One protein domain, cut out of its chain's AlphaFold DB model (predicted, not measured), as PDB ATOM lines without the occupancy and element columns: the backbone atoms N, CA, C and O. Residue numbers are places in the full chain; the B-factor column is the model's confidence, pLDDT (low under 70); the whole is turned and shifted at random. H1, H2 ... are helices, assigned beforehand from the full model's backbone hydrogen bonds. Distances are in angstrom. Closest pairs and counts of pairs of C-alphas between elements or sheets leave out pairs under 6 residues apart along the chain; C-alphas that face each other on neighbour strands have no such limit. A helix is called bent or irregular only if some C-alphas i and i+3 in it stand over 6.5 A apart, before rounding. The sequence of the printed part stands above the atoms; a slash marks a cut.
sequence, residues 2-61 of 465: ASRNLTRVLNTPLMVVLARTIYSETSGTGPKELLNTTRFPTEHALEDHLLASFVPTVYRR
ATOM      1  N   ALA A   2     158.468 179.103 199.188       71.69
ATOM      2  CA  ALA A   2     159.734 178.464 198.779       71.69
ATOM      3  C   ALA A   2     160.449 179.146 197.596       71.69
ATOM      4  O   ALA A   2     161.621 179.500 197.684       71.69
ATOM      5  N   SER A   3     159.717 179.399 196.507       74.44
ATOM      6  CA  SER A   3     160.239 180.047 195.298       74.44
ATOM      7  C   SER A   3     160.736 181.473 195.544       74.44
ATOM      8  O   SER A   3     161.735 181.886 194.961       74.44
ATOM      9  N   ARG A   4     160.079 182.219 196.442       79.50
ATOM     10  CA  ARG A   4     160.464 183.588 196.813       79.50
ATOM     11  C   ARG A   4     161.773 183.601 197.605       79.50
ATOM     12  O   ARG A   4     162.631 184.424 197.309       79.50
ATOM     13  N   ASN A   5     161.943 182.666 198.545       79.69
ATOM     14  CA  ASN A   5     163.195 182.503 199.291       79.69
ATOM     15  C   ASN A   5     164.340 182.105 198.348       79.69
ATOM     16  O   ASN A   5     165.386 182.744 198.357       79.69
ATOM     17  N   LEU A   6     164.111 181.121 197.470       80.62
ATOM     18  CA  LEU A   6     165.113 180.658 196.509       80.62
ATOM     19  C   LEU A   6     165.554 181.763 195.538       80.62
ATOM     20  O   LEU A   6     166.746 181.946 195.313       80.62
ATOM     21  N   THR A   7     164.604 182.535 195.003       82.25
ATOM     22  CA  THR A   7     164.902 183.660 194.097       82.25
ATOM     23  C   THR A   7     165.775 184.710 194.781       82.25
ATOM     24  O   THR A   7     166.669 185.274 194.159       82.25
ATOM     25  N   ARG A   8     165.548 184.959 196.075       80.62
ATOM     26  CA  ARG A   8     166.301 185.950 196.846       80.62
ATOM     27  C   ARG A   8     167.734 185.498 197.133       80.62
ATOM     28  O   ARG A   8     168.657 186.273 196.902       80.62
ATOM     29  N   VAL A   9     167.920 184.227 197.501       81.62
ATOM     30  CA  VAL A   9     169.245 183.607 197.688       81.62
ATOM     31  C   VAL A   9     170.048 183.603 196.385       81.62
ATOM     32  O   VAL A   9     171.188 184.072 196.343       81.62
ATOM     33  N   LEU A  10     169.441 183.130 195.293       83.62
ATOM     34  CA  LEU A  10     170.079 183.030 193.976       83.62
ATOM     35  C   LEU A  10     170.254 184.383 193.270       83.62
ATOM     36  O   LEU A  10     170.783 184.432 192.164       83.62
ATOM     37  N   ASN A  11     169.874 185.491 193.905       86.00
ATOM     38  CA  ASN A  11     170.100 186.829 193.367       86.00
ATOM     39  C   ASN A  11     171.568 187.277 193.494       86.00
ATOM     40  O   ASN A  11     171.964 188.310 192.960       86.00
ATOM     41  N   THR A  12     172.395 186.509 194.214       82.75
ATOM     42  CA  THR A  12     173.838 186.750 194.302       82.75
ATOM     43  C   THR A  12     174.609 185.786 193.392       82.75
ATOM     44  O   THR A  12     174.374 184.575 193.450       82.75
ATOM     45  N   PRO A  13     175.591 186.270 192.597       81.75
ATOM     46  CA  PRO A  13     176.394 185.412 191.717       81.75
ATOM     47  C   PRO A  13     177.064 184.243 192.453       81.75
ATOM     48  O   PRO A  13     177.186 183.150 191.909       81.75
ATOM     49  N   LEU A  14     177.447 184.458 193.717       82.19
ATOM     50  CA  LEU A  14     177.996 183.427 194.594       82.19
ATOM     51  C   LEU A  14     177.029 182.254 194.784       82.19
ATOM     52  O   LEU A  14     177.410 181.115 194.542       82.19
ATOM     53  N   MET A  15     175.795 182.517 195.217       84.94
ATOM     54  CA  MET A  15     174.839 181.455 195.545       84.94
ATOM     55  C   MET A  15     174.443 180.645 194.310       84.94
ATOM     56  O   MET A  15     174.263 179.435 194.407       84.94
ATOM     57  N   VAL A  16     174.405 181.285 193.136       83.62
ATOM     58  CA  VAL A  16     174.218 180.599 191.849       83.62
ATOM     59  C   VAL A  16     175.384 179.659 191.549       83.62
ATOM     60  O   VAL A  16     175.155 178.511 191.171       83.62
ATOM     61  N   VAL A  17     176.628 180.113 191.736       83.25
ATOM     62  CA  VAL A  17     177.817 179.272 191.530       83.25
ATOM     63  C   VAL A  17     177.840 178.107 192.520       83.25
ATOM     64  O   VAL A  17     178.042 176.981 192.085       83.25
ATOM     65  N   LEU A  18     177.568 178.339 193.810       82.50
ATOM     66  CA  LEU A  18     177.521 177.278 194.828       82.50
ATOM     67  C   LEU A  18     176.460 176.228 194.496       82.50
ATOM     68  O   LEU A  18     176.765 175.038 194.471       82.50
ATOM     69  N   ALA A  19     175.232 176.665 194.194       82.50
ATOM     70  CA  ALA A  19     174.149 175.767 193.817       82.50
ATOM     71  C   ALA A  19     174.503 174.979 192.551       82.50
ATOM     72  O   ALA A  19     174.324 173.763 192.510       82.50
ATOM     73  N   ARG A  20     175.076 175.643 191.536       83.38
ATOM     74  CA  ARG A  20     175.550 174.961 190.331       83.38
ATOM     75  C   ARG A  20     176.582 173.896 190.683       83.38
ATOM     76  O   ARG A  20     176.357 172.758 190.307       83.38
ATOM     77  N   THR A  21     177.645 174.228 191.416       80.31
ATOM     78  CA  THR A  21     178.707 173.278 191.785       80.31
ATOM     79  C   THR A  21     178.153 172.088 192.572       80.31
ATOM     80  O   THR A  21     178.403 170.947 192.198       80.31
ATOM     81  N   ILE A  22     177.328 172.330 193.596       80.81
ATOM     82  CA  ILE A  22     176.771 171.268 194.449       80.81
ATOM     83  C   ILE A  22     175.911 170.291 193.639       80.81
ATOM     84  O   ILE A  22     176.093 169.076 193.738       80.81
ATOM     85  N   TYR A  23     174.989 170.813 192.825       79.69
ATOM     86  CA  TYR A  23     174.007 169.996 192.112       79.69
ATOM     87  C   TYR A  23     174.488 169.495 190.742       79.69
ATOM     88  O   TYR A  23     173.925 168.530 190.233       79.69
ATOM     89  N   SER A  24     175.531 170.084 190.144       74.56
ATOM     90  CA  SER A  24     176.168 169.523 188.943       74.56
ATOM     91  C   SER A  24     177.122 168.376 189.263       74.56
ATOM     92  O   SER A  24     177.308 167.493 188.431       74.56
ATOM     93  N   GLU A  25     177.743 168.389 190.447       64.44
ATOM     94  CA  GLU A  25     178.750 167.394 190.843       64.44
ATOM     95  C   GLU A  25     178.153 166.211 191.628       64.44
ATOM     96  O   GLU A  25     178.696 165.103 191.594       64.44
ATOM     97  N   THR A  26     177.004 166.398 192.288       61.88
ATOM     98  CA  THR A  26     176.337 165.342 193.068       61.88
ATOM     99  C   THR A  26     175.380 164.527 192.196       61.88
ATOM    100  O   THR A  26     174.233 164.901 191.967       61.88
ATOM    101  N   SER A  27     175.836 163.366 191.725       49.53
ATOM    102  CA  SER A  27     175.018 162.405 190.972       49.53
ATOM    103  C   SER A  27     174.017 161.715 191.915       49.53
ATOM    104  O   SER A  27     174.339 160.699 192.525       49.53
ATOM    105  N   GLY A  28     172.822 162.291 192.083       55.66
ATOM    106  CA  GLY A  28     171.713 161.654 192.810       55.66
ATOM    107  C   GLY A  28     170.770 162.601 193.556       55.66
ATOM    108  O   GLY A  28     169.616 162.247 193.783       55.66
ATOM    109  N   THR A  29     171.210 163.815 193.890       62.00
ATOM    110  CA  THR A  29     170.377 164.795 194.602       62.00
ATOM    111  C   THR A  29     169.810 165.800 193.606       62.00
ATOM    112  O   THR A  29     170.544 166.590 193.022       62.00
ATOM    113  N   GLY A  30     168.499 165.763 193.367       65.81
ATOM    114  CA  GLY A  30     167.849 166.694 192.445       65.81
ATOM    115  C   GLY A  30     167.696 168.097 193.056       65.81
ATOM    116  O   GLY A  30     167.337 168.208 194.230       65.81
ATOM    117  N   PRO A  31     167.840 169.183 192.272       74.06
ATOM    118  CA  PRO A  31     167.703 170.565 192.760       74.06
ATOM    119  C   PRO A  31     166.304 170.897 193.312       74.06
ATOM    120  O   PRO A  31     166.113 171.930 193.949       74.06
ATOM    121  N   LYS A  32     165.319 170.005 193.115       76.06
ATOM    122  CA  LYS A  32     163.969 170.096 193.693       76.06
ATOM    123  C   LYS A  32     163.977 170.150 195.226       76.06
ATOM    124  O   LYS A  32     163.044 170.695 195.805       76.06
ATOM    125  N   GLU A  33     165.021 169.641 195.880       79.69
ATOM    126  CA  GLU A  33     165.176 169.713 197.338       79.69
ATOM    127  C   GLU A  33     165.221 171.156 197.867       79.69
ATOM    128  O   GLU A  33     164.683 171.432 198.937       79.69
ATOM    129  N   LEU A  34     165.774 172.099 197.093       77.19
ATOM    130  CA  LEU A  34     165.844 173.516 197.471       77.19
ATOM    131  C   LEU A  34     164.460 174.178 197.587       77.19
ATOM    132  O   LEU A  34     164.330 175.245 198.178       77.19
ATOM    133  N   LEU A  35     163.413 173.557 197.031       78.31
ATOM    134  CA  LEU A  35     162.029 174.025 197.146       78.31
ATOM    135  C   LEU A  35     161.312 173.461 198.382       78.31
ATOM    136  O   LEU A  35     160.145 173.782 198.607       78.31
ATOM    137  N   ASN A  36     161.979 172.627 199.186       79.06
ATOM    138  CA  ASN A  36     161.371 172.010 200.353       79.06
ATOM    139  C   ASN A  36     161.308 172.986 201.541       79.06
ATOM    140  O   ASN A  36     162.289 173.203 202.252       79.06
ATOM    141  N   THR A  37     160.120 173.533 201.794       74.31
ATOM    142  CA  THR A  37     159.867 174.501 202.872       74.31
ATOM    143  C   THR A  37     159.908 173.912 204.276       74.31
ATOM    144  O   THR A  37     160.053 174.679 205.223       74.31
ATOM    145  N   THR A  38     159.785 172.590 204.441       76.25
ATOM    146  CA  THR A  38     159.938 171.965 205.768       76.25
ATOM    147  C   THR A  38     161.408 171.850 206.157       76.25
ATOM    148  O   THR A  38     161.744 171.967 207.331       76.25
ATOM    149  N   ARG A  39     162.293 171.680 205.167       75.19
ATOM    150  CA  ARG A  39     163.744 171.594 205.365       75.19
ATOM    151  C   ARG A  39     164.424 172.965 205.364       75.19
ATOM    152  O   ARG A  39     165.350 173.181 206.138       75.19
ATOM    153  N   PHE A  40     163.944 173.892 204.534       82.88
ATOM    154  CA  PHE A  40     164.486 175.247 204.395       82.88
ATOM    155  C   PHE A  40     163.378 176.299 204.588       82.88
ATOM    156  O   PHE A  40     162.840 176.837 203.614       82.88
ATOM    157  N   PRO A  41     163.002 176.601 205.845       76.50
ATOM    158  CA  PRO A  41     161.905 177.525 206.137       76.50
ATOM    159  C   PRO A  41     162.256 178.992 205.833       76.50
ATOM    160  O   PRO A  41     161.367 179.799 205.561       76.50
ATOM    161  N   THR A  42     163.544 179.351 205.844       83.06
ATOM    162  CA  THR A  42     164.029 180.728 205.672       83.06
ATOM    163  C   THR A  42     165.067 180.842 204.557       83.06
ATOM    164  O   THR A  42     165.715 179.866 204.188       83.06
ATOM    165  N   GLU A  43     165.245 182.064 204.042       82.31
ATOM    166  CA  GLU A  43     166.350 182.433 203.142       82.31
ATOM    167  C   GLU A  43     167.705 182.028 203.740       82.31
ATOM    168  O   GLU A  43     168.489 181.340 203.094       82.31
ATOM    169  N   HIS A  44     167.921 182.357 205.017       79.56
ATOM    170  CA  HIS A  44     169.162 182.071 205.733       79.56
ATOM    171  C   HIS A  44     169.449 180.569 205.866       79.56
ATOM    172  O   HIS A  44     170.581 180.152 205.661       79.56
ATOM    173  N   ALA A  45     168.432 179.736 206.128       79.62
ATOM    174  CA  ALA A  45     168.602 178.279 206.196       79.62
ATOM    175  C   ALA A  45     169.050 177.677 204.852       79.62
ATOM    176  O   ALA A  45     169.762 176.674 204.813       79.62
ATOM    177  N   LEU A  46     168.627 178.296 203.751       81.25
ATOM    178  CA  LEU A  46     168.953 177.882 202.392       81.25
ATOM    179  C   LEU A  46     170.365 178.361 202.004       81.25
ATOM    180  O   LEU A  46     171.142 177.585 201.450       81.25
ATOM    181  N   GLU A  47     170.734 179.594 202.370       83.38
ATOM    182  CA  GLU A  47     172.111 180.104 202.252       83.38
ATOM    183  C   GLU A  47     173.110 179.259 203.054       83.38
ATOM    184  O   GLU A  47     174.131 178.832 202.512       83.38
ATOM    185  N   ASP A  48     172.806 178.975 204.323       82.81
ATOM    186  CA  ASP A  48     173.655 178.167 205.201       82.81
ATOM    187  C   ASP A  48     173.839 176.750 204.661       82.81
ATOM    188  O   ASP A  48     174.945 176.217 204.710       82.81
ATOM    189  N   HIS A  49     172.790 176.147 204.096       83.12
ATOM    190  CA  HIS A  49     172.892 174.829 203.477       83.12
ATOM    191  C   HIS A  49     173.835 174.823 202.268       83.12
ATOM    192  O   HIS A  49     174.678 173.929 202.158       83.12
ATOM    193  N   LEU A  50     173.729 175.819 201.381       83.69
ATOM    194  CA  LEU A  50     174.608 175.938 200.215       83.69
ATOM    195  C   LEU A  50     176.065 176.186 200.631       83.69
ATOM    196  O   LEU A  50     176.979 175.591 200.064       83.69
ATOM    197  N   LEU A  51     176.301 177.027 201.640       84.75
ATOM    198  CA  LEU A  51     177.649 177.311 202.138       84.75
ATOM    199  C   LEU A  51     178.265 176.104 202.862       84.75
ATOM    200  O   LEU A  51     179.421 175.768 202.599       84.75
ATOM    201  N   ALA A  52     177.492 175.423 203.712       83.00
ATOM    202  CA  ALA A  52     177.948 174.254 204.458       83.00
ATOM    203  C   ALA A  52     178.232 173.053 203.548       83.00
ATOM    204  O   ALA A  52     179.167 172.297 203.802       83.00
ATOM    205  N   SER A  53     177.456 172.889 202.472       82.06
ATOM    206  CA  SER A  53     177.585 171.742 201.565       82.06
ATOM    207  C   SER A  53     178.684 171.923 200.513       82.06
ATOM    208  O   SER A  53     179.143 170.943 199.938       82.06
ATOM    209  N   PHE A  54     179.149 173.152 200.268       84.06
ATOM    210  CA  PHE A  54     180.127 173.434 199.214       84.06
ATOM    211  C   PHE A  54     181.472 172.723 199.416       84.06
ATOM    212  O   PHE A  54     181.927 172.008 198.524       84.06
ATOM    213  N   VAL A  55     182.112 172.899 200.580       84.50
ATOM    214  CA  VAL A  55     183.438 172.314 200.853       84.50
ATOM    215  C   VAL A  55     183.391 170.778 200.814       84.50
ATOM    216  O   VAL A  55     184.182 170.200 200.066       84.50
ATOM    217  N   PRO A  56     182.462 170.095 201.515       82.75
ATOM    218  CA  PRO A  56     182.355 168.641 201.437       82.75
ATOM    219  C   PRO A  56     182.142 168.119 200.012       82.75
ATOM    220  O   PRO A  56     182.746 167.113 199.639       82.75
ATOM    221  N   THR A  57     181.324 168.795 199.197       80.50
ATOM    222  CA  THR A  57     181.054 168.353 197.820       80.50
ATOM    223  C   THR A  57     182.294 168.441 196.936       80.50
ATOM    224  O   THR A  57     182.645 167.453 196.290       80.50
ATOM    225  N   VAL A  58     183.018 169.564 196.977       81.50
ATOM    226  CA  VAL A  58     184.219 169.765 196.149       81.50
ATOM    227  C   VAL A  58     185.366 168.831 196.564       81.50
ATOM    228  O   VAL A  58     186.199 168.461 195.736       81.50
ATOM    229  N   TYR A  59     185.424 168.407 197.829       76.25
ATOM    230  CA  TYR A  59     186.460 167.486 198.316       76.25
ATOM    231  C   TYR A  59     186.107 165.997 198.162       76.25
ATOM    232  O   TYR A  59     187.014 165.200 197.944       76.25
ATOM    233  N   ARG A  60     184.822 165.601 198.165       73.12
ATOM    234  CA  ARG A  60     184.411 164.184 198.057       73.12
ATOM    235  C   ARG A  60     184.706 163.512 196.714       73.12
ATOM    236  O   ARG A  60     184.809 162.288 196.684       73.12
ATOM    237  N   ARG A  61     184.753 164.242 195.590       59.09
ATOM    238  CA  ARG A  61     184.771 163.594 194.257       59.09
ATOM    239  C   ARG A  61     185.598 164.249 193.153       59.09
ATOM    240  O   ARG A  61     185.573 163.726 192.044       59.09
TER     241      ARG A  61
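What this domain is: This is residues 2 to 61 of the 465 residues of an uncharacterized protein of Streptomyces sp. AmelKG-E11A (UniProt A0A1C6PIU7). One long helix, H4, lies over one face of a flat layer made by three shorter helices, H1, H2 and H3, which follow each other round a curve. H4 starts over H1 and crosses H2 at a slant, while short H3 lies in the layer near both H1 and H2. The printed part has 60 residues with four named helices, in the order H1, H2, H3, H4, and no named strand; the class is all helix. It is compact, with a radius of gyration of the C-alphas of 10.9 A, and its C-alphas span 31 by 22 by 15 A.

How they stand to each other: The longest helix is H4, residues 43 to 61; it has a kink of 30 degrees near residue 55 and is only just irregular, with C-alphas 52 and 55 lying 6.8 A apart. H4 touches H2, residues 13 to 25, with 16 pairs of C-alphas within 8 A; the closest C-alphas, those of Ile 22 and Thr 57, are 6.2 A apart. These two helices run the same way at a steep tilt of 46 degrees. H4 also touches H1, residues 2 to 9, with residues 43 to 47 alone; the closest C-alphas are those of Asn 5 and Glu 43, 5.0 A apart. The lines of H1 and H4 are only just about perpendicular, at 72 degrees. H1 touches H3, residues 31 to 35, where the closest C-alphas, those of Ala 2 and Leu 35, are 5.3 A apart. H1 and H2 are close but not clearly touching, with the closest C-alphas, those of Val 9 and Met 15, 6.4 A apart. H3 is close to but not clearly touching H4, with the closest C-alphas, those of Leu 34 and Leu 46, 7.3 A apart. In H1 and H2 every O i to N i+4 pair is within hydrogen-bond range, in H4 12 of 15 are, and in H3 0 of 1, beside 2 of 2 O i to N i+3 pairs.

Where its parts are: H4 begins with C-alpha 43 at (166.350, 182.433, 203.142) and ends with C-alpha 61 at (184.771, 163.594, 194.257), 27.8 A from first to last C-alpha. H2, residues 13 to 25, measures 18.2 A. H1 begins at C-alpha 2, (159.734, 178.464, 198.779), and measures 10.9 A, and H3, residues 31 to 35, measures 8.0 A.

The domain as a whole: The two C-alphas farthest apart, those of Arg 4 and Arg 61, are 31.6 A apart. The printed part has no cut. The links from H1 to H2 and from H2 to H3 are tight, and that from H3 to H4, 7 residues, is short. The mean pLDDT of the printed part is 78.0, and it is under 70 at residues 25 to 30 and at residue 61.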